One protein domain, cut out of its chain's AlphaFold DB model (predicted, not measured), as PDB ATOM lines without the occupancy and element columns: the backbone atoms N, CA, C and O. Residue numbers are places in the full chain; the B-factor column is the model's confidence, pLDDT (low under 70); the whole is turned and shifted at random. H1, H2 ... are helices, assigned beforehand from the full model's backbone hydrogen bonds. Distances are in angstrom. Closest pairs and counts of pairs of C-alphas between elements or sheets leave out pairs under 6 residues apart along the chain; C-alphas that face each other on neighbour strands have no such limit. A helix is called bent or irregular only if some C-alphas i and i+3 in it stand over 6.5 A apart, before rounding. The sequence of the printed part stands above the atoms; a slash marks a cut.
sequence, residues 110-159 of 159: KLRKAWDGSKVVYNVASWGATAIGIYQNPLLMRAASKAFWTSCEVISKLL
ATOM      1  N   LYS A 110      70.449 -41.491 -63.572       63.62
ATOM      2  CA  LYS A 110      69.518 -41.088 -62.488       63.62
ATOM      3  C   LYS A 110      68.684 -42.251 -61.951       63.62
ATOM      4  O   LYS A 110      68.529 -42.374 -60.744       63.62
ATOM      5  N   LEU A 111      68.180 -43.098 -62.847       67.44
ATOM      6  CA  LEU A 111      67.405 -44.283 -62.471       67.44
ATOM      7  C   LEU A 111      68.300 -45.345 -61.828       67.44
ATOM      8  O   LEU A 111      67.923 -45.897 -60.803       67.44
ATOM      9  N   ARG A 112      69.516 -45.549 -62.358       64.06
ATOM     10  CA  ARG A 112      70.508 -46.436 -61.739       64.06
ATOM     11  C   ARG A 112      70.915 -45.950 -60.344       64.06
ATOM     12  O   ARG A 112      70.857 -46.727 -59.413       64.06
ATOM     13  N   LYS A 113      71.153 -44.644 -60.155       67.00
ATOM     14  CA  LYS A 113      71.415 -44.070 -58.818       67.00
ATOM     15  C   LYS A 113      70.259 -44.247 -57.827       67.00
ATOM     16  O   LYS A 113      70.512 -44.457 -56.649       67.00
ATOM     17  N   ALA A 114      69.008 -44.136 -58.275       72.06
ATOM     18  CA  ALA A 114      67.843 -44.356 -57.411       72.06
ATOM     19  C   ALA A 114      67.666 -45.841 -57.040       72.06
ATOM     20  O   ALA A 114      67.264 -46.155 -55.919       72.06
ATOM     21  N   TRP A 115      67.998 -46.738 -57.970       68.00
ATOM     22  CA  TRP A 115      68.021 -48.183 -57.754       68.00
ATOM     23  C   TRP A 115      69.132 -48.592 -56.776       68.00
ATOM     24  O   TRP A 115      68.848 -49.209 -55.754       68.00
ATOM     25  N   ASP A 116      70.363 -48.133 -57.015       65.94
ATOM     26  CA  ASP A 116      71.519 -48.382 -56.147       65.94
ATOM     27  C   ASP A 116      71.287 -47.797 -54.738       65.94
ATOM     28  O   ASP A 116      71.573 -48.441 -53.731       65.94
ATOM     29  N   GLY A 117      70.684 -46.604 -54.645       68.06
ATOM     30  CA  GLY A 117      70.329 -45.974 -53.370       68.06
ATOM     31  C   GLY A 117      69.255 -46.729 -52.577       68.06
ATOM     32  O   GLY A 117      69.299 -46.727 -51.349       68.06
ATOM     33  N   SER A 118      68.327 -47.415 -53.253       65.31
ATOM     34  CA  SER A 118      67.321 -48.257 -52.582       65.31
ATOM     35  C   SER A 118      67.914 -49.561 -52.038       65.31
ATOM     36  O   SER A 118      67.432 -50.070 -51.028       65.31
ATOM     37  N   LYS A 119      68.992 -50.079 -52.642       62.66
ATOM     38  CA  LYS A 119      69.663 -51.317 -52.206       62.66
ATOM     39  C   LYS A 119      70.345 -51.182 -50.833       62.66
ATOM     40  O   LYS A 119      70.435 -52.147 -50.080       62.66
ATOM     41  N   VAL A 120      70.726 -49.960 -50.445       62.34
ATOM     42  CA  VAL A 120      71.363 -49.649 -49.148       62.34
ATOM     43  C   VAL A 120      70.437 -49.906 -47.947       62.34
ATOM     44  O   VAL A 120      70.921 -50.166 -46.845       62.34
ATOM     45  N   VAL A 121      69.113 -49.902 -48.136       62.91
ATOM     46  CA  VAL A 121      68.135 -50.069 -47.045       62.91
ATOM     47  C   VAL A 121      68.253 -51.443 -46.367       62.91
ATOM     48  O   VAL A 121      68.179 -51.526 -45.140       62.91
ATOM     49  N   TYR A 122      68.520 -52.506 -47.132       59.19
ATOM     50  CA  TYR A 122      68.697 -53.862 -46.591       59.19
ATOM     51  C   TYR A 122      69.998 -54.019 -45.794       59.19
ATOM     52  O   TYR A 122      70.012 -54.672 -44.746       59.19
ATOM     53  N   ASN A 123      71.072 -53.354 -46.228       60.94
ATOM     54  CA  ASN A 123      72.322 -53.315 -45.471       60.94
ATOM     55  C   ASN A 123      72.144 -52.554 -44.150       60.94
ATOM     56  O   ASN A 123      72.559 -53.041 -43.104       60.94
ATOM     57  N   VAL A 124      71.450 -51.414 -44.150       64.69
ATOM     58  CA  VAL A 124      71.201 -50.646 -42.915       64.69
ATOM     59  C   VAL A 124      70.349 -51.435 -41.913       64.69
ATOM     60  O   VAL A 124      70.652 -51.416 -40.721       64.69
ATOM     61  N   ALA A 125      69.335 -52.178 -42.368       64.75
ATOM     62  CA  ALA A 125      68.533 -53.037 -41.492       64.75
ATOM     63  C   ALA A 125      69.359 -54.182 -40.873       64.75
ATOM     64  O   ALA A 125      69.273 -54.430 -39.669       64.75
ATOM     65  N   SER A 126      70.216 -54.828 -41.671       59.31
ATOM     66  CA  SER A 126      71.076 -55.935 -41.222       59.31
ATOM     67  C   SER A 126      72.137 -55.476 -40.211       59.31
ATOM     68  O   SER A 126      72.381 -56.133 -39.193       59.31
ATOM     69  N   TRP A 127      72.720 -54.294 -40.431       70.94
ATOM     70  CA  TRP A 127      73.656 -53.680 -39.485       70.94
ATOM     71  C   TRP A 127      72.937 -53.164 -38.229       70.94
ATOM     72  O   TRP A 127      73.480 -53.261 -37.130       70.94
ATOM     73  N   GLY A 128      71.692 -52.694 -38.358       71.38
ATOM     74  CA  GLY A 128      70.846 -52.280 -37.235       71.38
ATOM     75  C   GLY A 128      70.496 -53.430 -36.288       71.38
ATOM     76  O   GLY A 128      70.640 -53.290 -35.075       71.38
ATOM     77  N   ALA A 129      70.114 -54.591 -36.825       67.62
ATOM     78  CA  ALA A 129      69.843 -55.788 -36.025       67.62
ATOM     79  C   ALA A 129      71.096 -56.270 -35.274       67.62
ATOM     80  O   ALA A 129      71.033 -56.597 -34.087       67.62
ATOM     81  N   THR A 130      72.254 -56.227 -35.938       71.94
ATOM     82  CA  THR A 130      73.547 -56.573 -35.332       71.94
ATOM     83  C   THR A 130      73.923 -55.594 -34.214       71.94
ATOM     84  O   THR A 130      74.328 -56.017 -33.134       71.94
ATOM     85  N   ALA A 131      73.725 -54.287 -34.419       67.25
ATOM     86  CA  ALA A 131      73.986 -53.270 -33.401       67.25
ATOM     87  C   ALA A 131      73.096 -53.445 -32.159       67.25
ATOM     88  O   ALA A 131      73.587 -53.344 -31.033       67.25
ATOM     89  N   ILE A 132      71.812 -53.766 -32.348       70.00
ATOM     90  CA  ILE A 132      70.879 -54.048 -31.247       70.00
ATOM     91  C   ILE A 132      71.293 -55.320 -30.493       70.00
ATOM     92  O   ILE A 132      71.331 -55.312 -29.263       70.00
ATOM     93  N   GLY A 133      71.660 -56.390 -31.206       64.44
ATOM     94  CA  GLY A 133      72.090 -57.655 -30.599       64.44
ATOM     95  C   GLY A 133      73.391 -57.540 -29.800       64.44
ATOM     96  O   GLY A 133      73.504 -58.113 -28.716       64.44
ATOM     97  N   ILE A 134      74.353 -56.747 -30.282       67.50
ATOM     98  CA  ILE A 134      75.583 -56.461 -29.533       67.50
ATOM     99  C   ILE A 134      75.242 -55.620 -28.293       67.50
ATOM    100  O   ILE A 134      75.681 -55.974 -27.203       67.50
ATOM    101  N   TYR A 135      74.393 -54.590 -28.404       62.56
ATOM    102  CA  TYR A 135      74.042 -53.719 -27.271       62.56
ATOM    103  C   TYR A 135      73.294 -54.446 -26.141       62.56
ATOM    104  O   TYR A 135      73.489 -54.135 -24.967       62.56
ATOM    105  N   GLN A 136      72.468 -55.441 -26.475       69.62
ATOM    106  CA  GLN A 136      71.722 -56.237 -25.495       69.62
ATOM    107  C   GLN A 136      72.596 -57.238 -24.714       69.62
ATOM    108  O   GLN A 136      72.158 -57.732 -23.675       69.62
ATOM    109  N   ASN A 137      73.831 -57.518 -25.153       70.00
ATOM    110  CA  ASN A 137      74.744 -58.437 -24.471       70.00
ATOM    111  C   ASN A 137      76.016 -57.712 -23.967       70.00
ATOM    112  O   ASN A 137      76.944 -57.456 -24.744       70.00
ATOM    113  N   PRO A 138      76.130 -57.443 -22.650       71.94
ATOM    114  CA  PRO A 138      77.251 -56.698 -22.072       71.94
ATOM    115  C   PRO A 138      78.619 -57.341 -22.326       71.94
ATOM    116  O   PRO A 138      79.634 -56.645 -22.375       71.94
ATOM    117  N   LEU A 139      78.667 -58.667 -22.487       73.62
ATOM    118  CA  LEU A 139      79.906 -59.402 -22.732       73.62
ATOM    119  C   LEU A 139      80.391 -59.217 -24.175       73.62
ATOM    120  O   LEU A 139      81.590 -59.031 -24.389       73.62
ATOM    121  N   LEU A 140      79.470 -59.175 -25.143       74.31
ATOM    122  CA  LEU A 140      79.788 -58.911 -26.549       74.31
ATOM    123  C   LEU A 140      80.225 -57.459 -26.762       74.31
ATOM    124  O   LEU A 140      81.232 -57.229 -27.427       74.31
ATOM    125  N   MET A 141      79.570 -56.489 -26.113       73.19
ATOM    126  CA  MET A 141      80.027 -55.088 -26.111       73.19
ATOM    127  C   MET A 141      81.455 -54.947 -25.580       73.19
ATOM    128  O   MET A 141      82.272 -54.210 -26.137       73.19
ATOM    129  N   ARG A 142      81.781 -55.654 -24.494       73.75
ATOM    130  CA  ARG A 142      83.101 -55.583 -23.854       73.75
ATOM    131  C   ARG A 142      84.188 -56.269 -24.683       73.75
ATOM    132  O   ARG A 142      85.323 -55.800 -24.697       73.75
ATOM    133  N   ALA A 143      83.849 -57.350 -25.381       82.56
ATOM    134  CA  ALA A 143      84.745 -58.005 -26.328       82.56
ATOM    135  C   ALA A 143      84.983 -57.133 -27.571       82.56
ATOM    136  O   ALA A 143      86.132 -56.892 -27.933       82.56
ATOM    137  N   ALA A 144      83.916 -56.591 -28.165       78.81
ATOM    138  CA  ALA A 144      83.991 -55.732 -29.343       78.81
ATOM    139  C   ALA A 144      84.774 -54.439 -29.071       78.81
ATOM    140  O   ALA A 144      85.649 -54.073 -29.848       78.81
ATOM    141  N   SER A 145      84.530 -53.778 -27.935       79.94
ATOM    142  CA  SER A 145      85.275 -52.573 -27.540       79.94
ATOM    143  C   SER A 145      86.757 -52.848 -27.282       79.94
ATOM    144  O   SER A 145      87.596 -52.058 -27.706       79.94
ATOM    145  N   LYS A 146      87.105 -53.977 -26.646       82.81
ATOM    146  CA  LYS A 146      88.509 -54.387 -26.490       82.81
ATOM    147  C   LYS A 146      89.171 -54.674 -27.832       82.81
ATOM    148  O   LYS A 146      90.265 -54.178 -28.062       82.81
ATOM    149  N   ALA A 147      88.504 -55.417 -28.715       81.44
ATOM    150  CA  ALA A 147      89.010 -55.715 -30.052       81.44
ATOM    151  C   ALA A 147      89.235 -54.428 -30.865       81.44
ATOM    152  O   ALA A 147      90.300 -54.233 -31.452       81.44
ATOM    153  N   PHE A 148      88.273 -53.506 -30.815       84.81
ATOM    154  CA  PHE A 148      88.382 -52.197 -31.449       84.81
ATOM    155  C   PHE A 148      89.566 -51.400 -30.887       84.81
ATOM    156  O   PHE A 148      90.411 -50.939 -31.651       84.81
ATOM    157  N   TRP A 149      89.698 -51.324 -29.562       84.25
ATOM    158  CA  TRP A 149      90.808 -50.626 -28.915       84.25
ATOM    159  C   TRP A 149      92.169 -51.210 -29.302       84.25
ATOM    160  O   TRP A 149      93.079 -50.466 -29.656       84.25
ATOM    161  N   THR A 150      92.291 -52.540 -29.326       83.62
ATOM    162  CA  THR A 150      93.525 -53.209 -29.759       83.62
ATOM    163  C   THR A 150      93.831 -52.962 -31.231       83.62
ATOM    164  O   THR A 150      94.991 -52.781 -31.586       83.62
ATOM    165  N   SER A 151      92.810 -52.893 -32.092       75.62
ATOM    166  CA  SER A 151      93.008 -52.585 -33.511       75.62
ATOM    167  C   SER A 151      93.486 -51.147 -33.717       75.62
ATOM    168  O   SER A 151      94.443 -50.931 -34.456       75.62
ATOM    169  N   CYS A 152      92.911 -50.177 -32.995       73.88
ATOM    170  CA  CYS A 152      93.381 -48.795 -33.004       73.88
ATOM    171  C   CYS A 152      94.813 -48.692 -32.480       73.88
ATOM    172  O   CYS A 152      95.627 -48.018 -33.093       73.88
ATOM    173  N   GLU A 153      95.150 -49.396 -31.400       81.88
ATOM    174  CA  GLU A 153      96.501 -49.375 -30.836       81.88
ATOM    175  C   GLU A 153      97.551 -49.955 -31.798       81.88
ATOM    176  O   GLU A 153      98.648 -49.414 -31.918       81.88
ATOM    177  N   VAL A 154      97.219 -51.035 -32.512       84.06
ATOM    178  CA  VAL A 154      98.097 -51.630 -33.530       84.06
ATOM    179  C   VAL A 154      98.261 -50.690 -34.724       84.06
ATOM    180  O   VAL A 154      99.384 -50.463 -35.166       84.06
ATOM    181  N   ILE A 155      97.172 -50.091 -35.210       75.25
ATOM    182  CA  ILE A 155      97.211 -49.141 -36.330       75.25
ATOM    183  C   ILE A 155      97.988 -47.874 -35.946       75.25
ATOM    184  O   ILE A 155      98.798 -47.404 -36.735       75.25
ATOM    185  N   SER A 156      97.831 -47.360 -34.723       73.00
ATOM    186  CA  SER A 156      98.601 -46.218 -34.209       73.00
ATOM    187  C   SER A 156     100.089 -46.509 -33.997       73.00
ATOM    188  O   SER A 156     100.853 -45.571 -33.814       73.00
ATOM    189  N   LYS A 157     100.506 -47.780 -33.988       70.75
ATOM    190  CA  LYS A 157     101.925 -48.184 -33.990       70.75
ATOM    191  C   LYS A 157     102.463 -48.452 -35.401       70.75
ATOM    192  O   LYS A 157     103.672 -48.581 -35.567       70.75
ATOM    193  N   LEU A 158     101.572 -48.592 -36.384       68.06
ATOM    194  CA  LEU A 158     101.879 -48.786 -37.805       68.06
ATOM    195  C   LEU A 158     101.954 -47.463 -38.584       68.06
ATOM    196  O   LEU A 158     102.474 -47.458 -39.699       68.06
ATOM    197  N   LEU A 159     101.430 -46.378 -38.006       51.66
ATOM    198  CA  LEU A 159     101.486 -44.998 -38.496       51.66
ATOM    199  C   LEU A 159     102.563 -44.211 -37.744       51.66
ATOM    200  O   LEU A 159     103.233 -43.384 -38.399       51.66
TER     201      LEU A 159
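Overview. This is residues 110 to 159 of the 159 residues of an uncharacterized protein of Gossypium raimondii (UniProt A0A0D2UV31). Two long helices, H1 and then H2, meet near their ends and make an open V, with a tight link at its corner and both arms standing free over most of their length. The printed part has 50 residues, with two named helices and no named strand, and its class is all helix. It is extended, with a radius of gyration of the C-alphas of 16.6 A, and flat, spanning 44 by 34 by 6 A.

Along the chain. Find C-alpha 110 at (69.518, -41.088, -62.488); from there H1, residues 110 to 136, runs 40.0 A to C-alpha 136. H1 is neither bent nor irregular, but only just: C-alphas 119 and 122 are 6.2 A apart. Past Asn 137, look for H2, residues 138 to 158, which runs 30.3 A and ends at C-alpha 158, at (101.879, -48.786, -37.805).

Arrangement. Look at residues 134 to 135 of H1 and 140 to 141 of H2: here the helices only just touch, only at the corner, with 3 pairs of C-alphas within 8 A. The closest C-alphas, those of Ile 134 and Leu 140, are 5.7 A apart. The helices run opposite ways at a steep tilt of 63 degrees. In H2 every O i to N i+4 pair is within hydrogen-bond range; in H1, 19 of 23 are.

Size, cuts and confidence. The two C-alphas farthest apart, those of Lys 110 and Leu 139, are 45.0 A apart. The printed part has no cut. The mean pLDDT of the printed part is 70.6, and 24 residues are under 70, among them 115 to 126.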